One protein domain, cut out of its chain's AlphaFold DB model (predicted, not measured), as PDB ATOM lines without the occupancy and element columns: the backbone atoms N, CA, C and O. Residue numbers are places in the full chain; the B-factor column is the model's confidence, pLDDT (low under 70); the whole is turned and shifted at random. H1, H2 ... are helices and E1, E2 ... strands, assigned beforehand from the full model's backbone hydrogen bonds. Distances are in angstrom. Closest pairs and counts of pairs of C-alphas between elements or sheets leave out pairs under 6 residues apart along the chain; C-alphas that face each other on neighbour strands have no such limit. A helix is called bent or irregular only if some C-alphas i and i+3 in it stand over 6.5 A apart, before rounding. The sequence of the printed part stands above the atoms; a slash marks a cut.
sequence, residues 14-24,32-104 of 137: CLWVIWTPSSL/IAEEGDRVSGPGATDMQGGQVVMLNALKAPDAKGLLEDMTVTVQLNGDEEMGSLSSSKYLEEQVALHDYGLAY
ATOM      1  N   CYS A  14      87.644 124.970 124.416       59.16
ATOM      2  CA  CYS A  14      87.466 126.172 125.243       59.16
ATOM      3  C   CYS A  14      88.736 127.033 125.274       59.16
ATOM      4  O   CYS A  14      89.794 126.599 125.734       59.16
ATOM      5  N   LEU A  15      88.615 128.275 124.807       58.41
ATOM      6  CA  LEU A  15      89.664 129.286 124.852       58.41
ATOM      7  C   LEU A  15      89.515 130.135 126.111       58.41
ATOM      8  O   LEU A  15      88.462 130.709 126.381       58.41
ATOM      9  N   TRP A  16      90.598 130.258 126.863       57.88
ATOM     10  CA  TRP A  16      90.664 131.061 128.073       57.88
ATOM     11  C   TRP A  16      91.604 132.224 127.804       57.88
ATOM     12  O   TRP A  16      92.820 132.054 127.694       57.88
ATOM     13  N   VAL A  17      91.024 133.408 127.644       59.03
ATOM     14  CA  VAL A  17      91.761 134.633 127.343       59.03
ATOM     15  C   VAL A  17      91.973 135.362 128.644       59.03
ATOM     16  O   VAL A  17      91.012 135.723 129.326       59.03
ATOM     17  N   ILE A  18      93.233 135.554 129.009       60.56
ATOM     18  CA  ILE A  18      93.564 136.231 130.247       60.56
ATOM     19  C   ILE A  18      94.674 137.229 130.010       60.56
ATOM     20  O   ILE A  18      95.758 136.920 129.546       60.56
ATOM     21  N   TRP A  19      94.398 138.457 130.373       62.59
ATOM     22  CA  TRP A  19      95.312 139.573 130.295       62.59
ATOM     23  C   TRP A  19      96.364 139.545 131.400       62.59
ATOM     24  O   TRP A  19      96.289 138.862 132.429       62.59
ATOM     25  N   THR A  20      97.451 140.241 131.131       52.72
ATOM     26  CA  THR A  20      98.536 140.468 132.069       52.72
ATOM     27  C   THR A  20      98.788 141.970 132.088       52.72
ATOM     28  O   THR A  20      98.932 142.567 131.019       52.72
ATOM     29  N   PRO A  21      98.851 142.600 133.273       52.72
ATOM     30  CA  PRO A  21      99.073 144.033 133.337       52.72
ATOM     31  C   PRO A  21     100.482 144.324 132.827       52.72
ATOM     32  O   PRO A  21     101.457 143.799 133.371       52.72
ATOM     33  N   SER A  22     100.614 145.202 131.834       48.31
ATOM     34  CA  SER A  22     101.889 145.887 131.559       48.31
ATOM     35  C   SER A  22     102.046 147.172 132.380       48.31
ATOM     36  O   SER A  22     103.159 147.680 132.536       48.31
ATOM     37  N   SER A  23     100.957 147.687 132.952       51.12
ATOM     38  CA  SER A  23     100.886 148.965 133.660       51.12
ATOM     39  C   SER A  23     101.209 148.808 135.159       51.12
ATOM     40  O   SER A  23     100.362 148.925 136.044       51.12
ATOM     41  N   LEU A  24     102.484 148.595 135.508       54.12
ATOM     42  CA  LEU A  24     102.899 148.894 136.886       54.12
ATOM     43  C   LEU A  24     102.737 150.407 137.115       54.12
ATOM     44  O   LEU A  24     103.310 151.186 136.350       54.12
ATOM     45  N   ILE A  32     101.561 144.329 148.498       82.69
ATOM     46  CA  ILE A  32     100.377 143.507 148.698       82.69
ATOM     47  C   ILE A  32      99.968 143.681 150.160       82.69
ATOM     48  O   ILE A  32     100.823 143.618 151.046       82.69
ATOM     49  N   ALA A  33      98.690 143.935 150.406       88.56
ATOM     50  CA  ALA A  33      98.126 144.014 151.745       88.56
ATOM     51  C   ALA A  33      96.950 143.050 151.866       88.56
ATOM     52  O   ALA A  33      96.097 142.986 150.977       88.56
ATOM     53  N   GLU A  34      96.915 142.327 152.977       92.62
ATOM     54  CA  GLU A  34      95.884 141.347 153.297       92.62
ATOM     55  C   GLU A  34      95.124 141.820 154.537       92.62
ATOM     56  O   GLU A  34      95.726 142.164 155.555       92.62
ATOM     57  N   GLU A  35      93.799 141.854 154.445       92.88
ATOM     58  CA  GLU A  35      92.905 142.230 155.533       92.88
ATOM     59  C   GLU A  35      91.703 141.284 155.537       92.88
ATOM     60  O   GLU A  35      90.802 141.390 154.704       92.88
ATOM     61  N   GLY A  36      91.702 140.330 156.472       94.12
ATOM     62  CA  GLY A  36      90.652 139.318 156.566       94.12
ATOM     63  C   GLY A  36      90.561 138.469 155.297       94.12
ATOM     64  O   GLY A  36      91.477 137.714 154.985       94.12
ATOM     65  N   ASP A  37      89.445 138.588 154.582       91.75
ATOM     66  CA  ASP A  37      89.164 137.901 153.318       91.75
ATOM     67  C   ASP A  37      89.548 138.723 152.073       91.75
ATOM     68  O   ASP A  37      89.273 138.312 150.944       91.75
ATOM     69  N   ARG A  38      90.179 139.890 152.255       89.25
ATOM     70  CA  ARG A  38      90.532 140.807 151.168       89.25
ATOM     71  C   ARG A  38      92.036 140.849 150.957       89.25
ATOM     72  O   ARG A  38      92.801 141.102 151.882       89.25
ATOM     73  N   VAL A  39      92.442 140.707 149.699       89.38
ATOM     74  CA  VAL A  39      93.806 140.984 149.239       89.38
ATOM     75  C   VAL A  39      93.758 142.203 148.327       89.38
ATOM     76  O   VAL A  39      92.941 142.276 147.409       89.38
ATOM     77  N   SER A  40      94.628 143.173 148.583       88.38
ATOM     78  CA  SER A  40      94.770 144.383 147.779       88.38
ATOM     79  C   SER A  40      96.203 144.528 147.285       88.38
ATOM     80  O   SER A  40      97.161 144.185 147.973       88.38
ATOM     81  N   GLY A  41      96.352 145.019 146.060       86.38
ATOM     82  CA  GLY A  41      97.648 145.211 145.428       86.38
ATOM     83  C   GLY A  41      97.488 145.635 143.969       86.38
ATOM     84  O   GLY A  41      96.404 145.475 143.397       86.38
ATOM     85  N   PRO A  42      98.540 146.196 143.349       84.00
ATOM     86  CA  PRO A  42      98.521 146.524 141.931       84.00
ATOM     87  C   PRO A  42      98.295 145.256 141.117       84.00
ATOM     88  O   PRO A  42      99.073 144.314 141.230       84.00
ATOM     89  N   GLY A  43      97.246 145.246 140.307       81.44
ATOM     90  CA  GLY A  43      96.915 144.090 139.493       81.44
ATOM     91  C   GLY A  43      95.974 143.076 140.153       81.44
ATOM     92  O   GLY A  43      95.570 142.125 139.496       81.44
ATOM     93  N   ALA A  44      95.606 143.243 141.432       86.44
ATOM     94  CA  ALA A  44      94.865 142.216 142.172       86.44
ATOM     95  C   ALA A  44      93.480 141.916 141.565       86.44
ATOM     96  O   ALA A  44      93.124 140.751 141.408       86.44
ATOM     97  N   THR A  45      92.708 142.941 141.195       84.88
ATOM     98  CA  THR A  45      91.394 142.775 140.541       84.88
ATOM     99  C   THR A  45      91.489 142.751 139.025       84.88
ATOM    100  O   THR A  45      90.740 142.033 138.379       84.88
ATOM    101  N   ASP A  46      92.409 143.536 138.484       84.12
ATOM    102  CA  ASP A  46      92.655 143.687 137.059       84.12
ATOM    103  C   ASP A  46      94.140 143.404 136.844       84.12
ATOM    104  O   ASP A  46      94.971 144.285 137.032       84.12
ATOM    105  N   MET A  47      94.550 142.144 136.674       80.88
ATOM    106  CA  MET A  47      93.697 140.952 136.630       80.88
ATOM    107  C   MET A  47      94.369 139.688 137.179       80.88
ATOM    108  O   MET A  47      93.935 138.560 136.946       80.88
ATOM    109  N   GLN A  48      95.431 139.842 137.961       85.12
ATOM    110  CA  GLN A  48      96.128 138.720 138.589       85.12
ATOM    111  C   GLN A  48      95.163 137.843 139.405       85.12
ATOM    112  O   GLN A  48      95.299 136.622 139.406       85.12
ATOM    113  N   GLY A  49      94.129 138.424 140.024       87.81
ATOM    114  CA  GLY A  49      93.049 137.663 140.655       87.81
ATOM    115  C   GLY A  49      92.280 136.777 139.671       87.81
ATOM    116  O   GLY A  49      92.050 135.605 139.961       87.81
ATOM    117  N   GLY A  50      91.958 137.281 138.479       87.38
ATOM    118  CA  GLY A  50      91.342 136.506 137.397       87.38
ATOM    119  C   GLY A  50      92.206 135.330 136.928       87.38
ATOM    120  O   GLY A  50      91.695 134.222 136.756       87.38
ATOM    121  N   GLN A  51      93.528 135.522 136.823       87.25
ATOM    122  CA  GLN A  51      94.485 134.442 136.519       87.25
ATOM    123  C   GLN A  51      94.444 133.330 137.571       87.25
ATOM    124  O   GLN A  51      94.425 132.144 137.233       87.25
ATOM    125  N   VAL A  52      94.404 133.707 138.851       89.62
ATOM    126  CA  VAL A  52      94.295 132.751 139.959       89.62
ATOM    127  C   VAL A  52      92.958 132.013 139.901       89.62
ATOM    128  O   VAL A  52      92.935 130.794 140.078       89.62
ATOM    129  N   VAL A  53      91.853 132.708 139.616       89.69
ATOM    130  CA  VAL A  53      90.527 132.087 139.472       89.69
ATOM    131  C   VAL A  53      90.520 131.068 138.332       89.69
ATOM    132  O   VAL A  53      90.133 129.926 138.575       89.69
ATOM    133  N   MET A  54      91.002 131.419 137.133       90.38
ATOM    134  CA  MET A  54      91.110 130.458 136.024       90.38
ATOM    135  C   MET A  54      91.940 129.248 136.419       90.38
ATOM    136  O   MET A  54      91.517 128.117 136.194       90.38
ATOM    137  N   LEU A  55      93.139 129.464 136.966       90.44
ATOM    138  CA  LEU A  55      94.047 128.359 137.248       90.44
ATOM    139  C   LEU A  55      93.397 127.349 138.203       90.44
ATOM    140  O   LEU A  55      93.536 126.142 138.022       90.44
ATOM    141  N   ASN A  56      92.659 127.833 139.203       90.94
ATOM    142  CA  ASN A  56      91.900 126.967 140.099       90.94
ATOM    143  C   ASN A  56      90.693 126.315 139.404       90.94
ATOM    144  O   ASN A  56      90.421 125.140 139.655       90.94
ATOM    145  N   ALA A  57      90.012 127.034 138.508       89.75
ATOM    146  CA  ALA A  57      88.906 126.502 137.715       89.75
ATOM    147  C   ALA A  57      89.338 125.378 136.760       89.75
ATOM    148  O   ALA A  57      88.539 124.485 136.510       89.75
ATOM    149  N   LEU A  58      90.588 125.383 136.282       90.19
ATOM    150  CA  LEU A  58      91.156 124.311 135.456       90.19
ATOM    151  C   LEU A  58      91.649 123.121 136.290       90.19
ATOM    152  O   LEU A  58      91.421 121.975 135.920       90.19
ATOM    153  N   LYS A  59      92.264 123.364 137.456       91.19
ATOM    154  CA  LYS A  59      92.785 122.293 138.330       91.19
ATOM    155  C   LYS A  59      91.708 121.327 138.828       91.19
ATOM    156  O   LYS A  59      91.968 120.137 138.970       91.19
ATOM    157  N   ALA A  60      90.519 121.831 139.151       89.25
ATOM    158  CA  ALA A  60      89.441 121.012 139.705       89.25
ATOM    159  C   ALA A  60      88.886 119.942 138.731       89.25
ATOM    160  O   ALA A  60      88.732 118.796 139.163       89.25
ATOM    161  N   PRO A  61      88.561 120.263 137.462       88.19
ATOM    162  CA  PRO A  61      88.168 119.271 136.463       88.19
ATOM    163  C   PRO A  61      89.343 118.413 135.983       88.19
ATOM    164  O   PRO A  61      89.150 117.214 135.793       88.19
ATOM    165  N   ASP A  62      90.549 118.980 135.868       90.62
ATOM    166  CA  ASP A  62      91.770 118.237 135.517       90.62
ATOM    167  C   ASP A  62      92.041 117.090 136.502       90.62
ATOM    168  O   ASP A  62      92.187 115.936 136.110       90.62
ATOM    169  N   ALA A  63      91.945 117.363 137.808       93.12
ATOM    170  CA  ALA A  63      92.096 116.350 138.855       93.12
ATOM    171  C   ALA A  63      91.049 115.217 138.798       93.12
ATOM    172  O   ALA A  63      91.189 114.212 139.496       93.12
ATOM    173  N   LYS A  64      89.983 115.384 138.008       92.88
ATOM    174  CA  LYS A  64      88.928 114.390 137.776       92.88
ATOM    175  C   LYS A  64      88.986 113.773 136.373       92.88
ATOM    176  O   LYS A  64      88.064 113.039 136.029       92.88
ATOM    177  N   GLY A  65      90.009 114.087 135.572       90.81
ATOM    178  CA  GLY A  65      90.142 113.631 134.184       90.81
ATOM    179  C   GLY A  65      89.123 114.253 133.223       90.81
ATOM    180  O   GLY A  65      88.975 113.802 132.097       90.81
ATOM    181  N   LEU A  66      88.396 115.299 133.637       87.75
ATOM    182  CA  LEU A  66      87.315 115.881 132.827       87.75
ATOM    183  C   LEU A  66      87.824 116.717 131.645       87.75
ATOM    184  O   LEU A  66      87.020 117.133 130.819       87.75
ATOM    185  N   LEU A  67      89.129 116.989 131.587       87.31
ATOM    186  CA  LEU A  67      89.762 117.739 130.502       87.31
ATOM    187  C   LEU A  67      90.481 116.836 129.489       87.31
ATOM    188  O   LEU A  67      91.014 117.358 128.518       87.31
ATOM    189  N   GLU A  68      90.522 115.513 129.700       87.12
ATOM    190  CA  GLU A  68      91.329 114.588 128.882       87.12
ATOM    191  C   GLU A  68      90.933 114.601 127.398       87.12
ATOM    192  O   GLU A  68      91.802 114.556 126.530       87.12
ATOM    193  N   ASP A  69      89.635 114.742 127.122       85.75
ATOM    194  CA  ASP A  69      89.077 114.799 125.768       85.75
ATOM    195  C   ASP A  69      88.792 116.240 125.295       85.75
ATOM    196  O   ASP A  69      88.139 116.437 124.271       85.75
ATOM    197  N   MET A  70      89.242 117.258 126.039       84.50
ATOM    198  CA  MET A  70      88.992 118.667 125.725       84.50
ATOM    199  C   MET A  70      90.258 119.360 125.230       84.50
ATOM    200  O   MET A  70      91.334 119.253 125.817       84.50
ATOM    201  N   THR A  71      90.115 120.188 124.197       86.12
ATOM    202  CA  THR A  71      91.174 121.138 123.839       86.12
ATOM    203  C   THR A  71      90.998 122.415 124.653       86.12
ATOM    204  O   THR A  71      90.030 123.160 124.484       86.12
ATOM    205  N   VAL A  72      91.947 122.666 125.555       87.81
ATOM    206  CA  VAL A  72      91.988 123.875 126.384       87.81
ATOM    207  C   VAL A  72      93.192 124.716 125.990       87.81
ATOM    208  O   VAL A  72      94.338 124.314 126.195       87.81
ATOM    209  N   THR A  73      92.933 125.921 125.487       89.00
ATOM    210  CA  THR A  73      93.986 126.905 125.212       89.00
ATOM    211  C   THR A  73      93.907 128.038 126.219       89.00
ATOM    212  O   THR A  73      92.859 128.656 126.389       89.00
ATOM    213  N   VAL A  74      95.034 128.348 126.859       89.19
ATOM    214  CA  VAL A  74      95.185 129.526 127.720       89.19
ATOM    215  C   VAL A  74      96.061 130.541 127.002       89.19
ATOM    216  O   VAL A  74      97.236 130.280 126.732       89.19
ATOM    217  N   GLN A  75      95.508 131.717 126.723       86.31
ATOM    218  CA  GLN A  75      96.239 132.810 126.103       86.31
ATOM    219  C   GLN A  75      96.470 133.938 127.097       86.31
ATOM    220  O   GLN A  75      95.517 134.551 127.571       86.31
ATOM    221  N   LEU A  76      97.750 134.221 127.359       86.50
ATOM    222  CA  LEU A  76      98.182 135.340 128.190       86.50
ATOM    223  C   LEU A  76      98.766 136.468 127.336       86.50
ATOM    224  O   LEU A  76      99.825 136.274 126.732       86.50
ATOM    225  N   ASN A  77      98.106 137.630 127.277       84.62
ATOM    226  CA  ASN A  77      98.594 138.809 126.549       84.62
ATOM    227  C   ASN A  77      98.960 139.968 127.490       84.62
ATOM    228  O   ASN A  77      98.312 140.181 128.506       84.62
ATOM    229  N   GLY A  78     100.027 140.710 127.172       83.25
ATOM    230  CA  GLY A  78     100.566 141.786 128.028       83.25
ATOM    231  C   GLY A  78     100.215 143.206 127.598       83.25
ATOM    232  O   GLY A  78     100.619 144.167 128.244       83.25
ATOM    233  N   ASP A  79      99.518 143.364 126.481       83.88
ATOM    234  CA  ASP A  79      99.288 144.644 125.815       83.88
ATOM    235  C   ASP A  79      97.810 145.054 125.785       83.88
ATOM    236  O   ASP A  79      97.460 145.975 125.049       83.88
ATOM    237  N   GLU A  80      96.934 144.405 126.557       81.12
ATOM    238  CA  GLU A  80      95.507 144.754 126.572       81.12
ATOM    239  C   GLU A  80      95.260 146.182 127.047       81.12
ATOM    240  O   GLU A  80      94.500 146.889 126.396       81.12
ATOM    241  N   GLU A  81      96.010 146.646 128.052       80.38
ATOM    242  CA  GLU A  81      95.968 148.028 128.556       80.38
ATOM    243  C   GLU A  81      96.275 149.074 127.468       80.38
ATOM    244  O   GLU A  81      95.980 150.263 127.596       80.38
ATOM    245  N   MET A  82      96.889 148.626 126.369       82.44
ATOM    246  CA  MET A  82      97.201 149.413 125.178       82.44
ATOM    247  C   MET A  82      96.266 149.104 123.996       82.44
ATOM    248  O   MET A  82      96.504 149.575 122.885       82.44
ATOM    249  N   GLY A  83      95.213 148.318 124.214       82.19
ATOM    250  CA  GLY A  83      94.225 147.894 123.224       82.19
ATOM    251  C   GLY A  83      94.532 146.571 122.516       82.19
ATOM    252  O   GLY A  83      93.962 146.324 121.457       82.19
ATOM    253  N   SER A  84      95.429 145.726 123.039       85.12
ATOM    254  CA  SER A  84      95.810 144.432 122.431       85.12
ATOM    255  C   SER A  84      96.346 144.545 120.992       85.12
ATOM    256  O   SER A  84      96.141 143.663 120.151       85.12
ATOM    257  N   LEU A  85      97.024 145.652 120.676       86.25
ATOM    258  CA  LEU A  85      97.460 145.984 119.312       86.25
ATOM    259  C   LEU A  85      98.391 144.932 118.692       86.25
ATOM    260  O   LEU A  85      98.402 144.757 117.477       86.25
ATOM    261  N   SER A  86      99.187 144.245 119.510       88.06
ATOM    262  CA  SER A  86     100.137 143.223 119.061       88.06
ATOM    263  C   SER A  86      99.613 141.798 119.229       88.06
ATOM    264  O   SER A  86     100.024 140.909 118.475       88.06
ATOM    265  N   SER A  87      98.713 141.575 120.193       86.00
ATOM    266  CA  SER A  87      98.224 140.244 120.557       86.00
ATOM    267  C   SER A  87      96.901 139.840 119.908       86.00
ATOM    268  O   SER A  87      96.664 138.642 119.759       86.00
ATOM    269  N   SER A  88      96.079 140.801 119.474       88.12
ATOM    270  CA  SER A  88      94.746 140.571 118.885       88.12
ATOM    271  C   SER A  88      94.738 139.521 117.773       88.12
ATOM    272  O   SER A  88      93.934 138.597 117.816       88.12
ATOM    273  N   LYS A  89      95.693 139.573 116.841       91.25
ATOM    274  CA  LYS A  89      95.809 138.576 115.761       91.25
ATOM    275  C   LYS A  89      95.951 137.134 116.270       91.25
ATOM    276  O   LYS A  89      95.366 136.219 115.708       91.25
ATOM    277  N   TYR A  90      96.699 136.924 117.355       88.12
ATOM    278  CA  TYR A  90      96.888 135.588 117.919       88.12
ATOM    279  C   TYR A  90      95.619 135.120 118.621       88.12
ATOM    280  O   TYR A  90      95.355 133.926 118.678       88.12
ATOM    281  N   LEU A  91      94.853 136.054 119.187       85.62
ATOM    282  CA  LEU A  91      93.545 135.753 119.747       85.62
ATOM    283  C   LEU A  91      92.564 135.333 118.651       85.62
ATOM    284  O   LEU A  91      91.912 134.303 118.786       85.62
ATOM    285  N   GLU A  92      92.513 136.067 117.541       89.25
ATOM    286  CA  GLU A  92      91.680 135.733 116.380       89.25
ATOM    287  C   GLU A  92      92.011 134.346 115.805       89.25
ATOM    288  O   GLU A  92      91.102 133.569 115.510       89.25
ATOM    289  N   GLU A  93      93.300 133.999 115.719       89.94
ATOM    290  CA  GLU A  93      93.758 132.665 115.313       89.94
ATOM    291  C   GLU A  93      93.213 131.558 116.229       89.94
ATOM    292  O   GLU A  93      92.828 130.498 115.741       89.94
ATOM    293  N   GLN A  94      93.159 131.791 117.547       87.00
ATOM    294  CA  GLN A  94      92.616 130.808 118.485       87.00
ATOM    295  C   GLN A  94      91.093 130.759 118.455       87.00
ATOM    296  O   GLN A  94      90.532 129.670 118.492       87.00
ATOM    297  N   VAL A  95      90.403 131.896 118.348       85.69
ATOM    298  CA  VAL A  95      88.931 131.939 118.313       85.69
ATOM    299  C   VAL A  95      88.372 131.066 117.187       85.69
ATOM    300  O   VAL A  95      87.369 130.394 117.384       85.69
ATOM    301  N   ALA A  96      89.046 130.996 116.035       87.81
ATOM    302  CA  ALA A  96      88.632 130.137 114.922       87.81
ATOM    303  C   ALA A  96      88.701 128.624 115.219       87.81
ATOM    304  O   ALA A  96      88.133 127.829 114.473       87.81
ATOM    305  N   LEU A  97      89.418 128.223 116.271       88.12
ATOM    306  CA  LEU A  97      89.648 126.829 116.648       88.12
ATOM    307  C   LEU A  97      88.792 126.378 117.840       88.12
ATOM    308  O   LEU A  97      88.839 125.197 118.173       88.12
ATOM    309  N   HIS A  98      88.059 127.289 118.492       86.56
ATOM    310  CA  HIS A  98      87.374 127.034 119.761       86.56
ATOM    311  C   HIS A  98      85.874 127.357 119.680       86.56
ATOM    312  O   HIS A  98      85.470 128.310 119.019       86.56
ATOM    313  N   ASP A  99      85.053 126.586 120.394       88.06
ATOM    314  CA  ASP A  99      83.597 126.770 120.458       88.06
ATOM    315  C   ASP A  99      83.211 127.896 121.427       88.06
ATOM    316  O   ASP A  99      82.240 128.627 121.211       88.06
ATOM    317  N   TYR A 100      83.993 128.054 122.500       86.81
ATOM    318  CA  TYR A 100      83.739 129.024 123.560       86.81
ATOM    319  C   TYR A 100      85.000 129.796 123.936       86.81
ATOM    320  O   TYR A 100      86.097 129.241 123.995       86.81
ATOM    321  N   GLY A 101      84.819 131.082 124.245       88.00
ATOM    322  CA  GLY A 101      85.845 131.961 124.795       88.00
ATOM    323  C   GLY A 101      85.421 132.499 126.158       88.00
ATOM    324  O   GLY A 101      84.338 133.071 126.284       88.00
ATOM    325  N   LEU A 102      86.268 132.341 127.171       88.25
ATOM    326  CA  LEU A 102      86.047 132.868 128.517       88.25
ATOM    327  C   LEU A 102      87.134 133.885 128.869       88.25
ATOM    328  O   LEU A 102      88.325 133.595 128.756       88.25
ATOM    329  N   ALA A 103      86.712 135.066 129.323       87.81
ATOM    330  CA  ALA A 103      87.595 136.124 129.805       87.81
ATOM    331  C   ALA A 103      87.439 136.292 131.321       87.81
ATOM    332  O   ALA A 103      86.329 136.486 131.822       87.81
ATOM    333  N   TYR A 104      88.553 136.240 132.052       87.00
ATOM    334  CA  TYR A 104      88.581 136.291 133.522       87.00
ATOM    335  C   TYR A 104      88.773 137.713 134.046       87.00
ATOM    336  O   TYR A 104      89.601 137.971 134.916       87.00
TER     337      TYR A 104
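Overview. This is residues 14 to 24 and 32 to 104 of the 137 residues of an uncharacterized protein of Gammaproteobacteria bacterium (UniProt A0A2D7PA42). A small sheet of three parallel strands, E4, E1 and E5, has the long helix H1 over one face and the short helix H2 over the other. A separate small hairpin, E2 and E3, lies at the far end of the flat outline, away from the three-stranded sheet and joined to H1 by a tight link; residues 60 to 65, of which 60 to 62 belong to H1, stick out. The printed part has 84 residues with two named helices and five named strands, in the order E1, E2, E3, H1, E4, H2, E5; the class is mixed, helices and strands. The whole is only just loose, close to compact, with a radius of gyration of the C-alphas of 14.7 A and spans of 40 by 37 by 12 A.

Along the chain. E1 is residues 14 to 19, 16.3 A long, beginning at C-alpha 14 at (87.466, 126.172, 125.243). After the cut come E2, residues 33 to 35, 6.7 A, and E3, residues 38 to 40, 6.5 A. H1 is residues 44 to 62, 25.1 A, from C-alpha 44 at (94.865, 142.216, 142.172); it is irregular, with C-alphas 46 and 49 7.0 A apart. E4 is residues 72 to 77, 16.3 A, and H2 is residues 88 to 95, 10.4 A. E5, residues 100 to 103, 10.2 A, ends at C-alpha 103 at (87.595, 136.124, 129.805).

Arrangement. E1 is the inner strand of the sheet E4, E1, E5. E1 and E4 are parallel at 18 degrees, with N 16 and O 73 within hydrogen-bond range at 2.8 A. E1 and E5 are parallel at 20 degrees, with N 15 and O 100 at 2.8 A. H1 is on the sheet at a height of 9.8 A, over E4 and E1, and runs along the strands, at 18 degrees to E1 on the local plane; the closest C-alphas of E1 and H1 are those of Ile 18 and Gln 51, 6.6 A apart. H2 is on the opposite face at a height of 9.1 A, over E1 and along the strands; the closest C-alphas of E1 and H2 are those of Leu 15 and Val 95, 7.1 A apart. E4, H2 and E5 form a split strand-helix-strand unit, two parallel strands joined through a helix with E1 between them in the sheet, and its crossover is right-handed. E2 and E3 form an antiparallel hairpin at 162 degrees, with N 40 and O 33 at 2.8 A. E2 and H1 are apart. Every O i to N i+4 pair is within hydrogen-bond range in H2, and 11 of 15 are in H1.

Size, cuts and confidence. The two C-alphas farthest apart are those of Gly 36 and Ala 96, 42.7 A. Residues 25 to 31 are not printed, and C-alphas 24 and 32 are 13.2 A apart across this cut. Of the links that are printed whole, none is long. The mean pLDDT of the printed part is 83.4, and residues 14 to 24 are under 70.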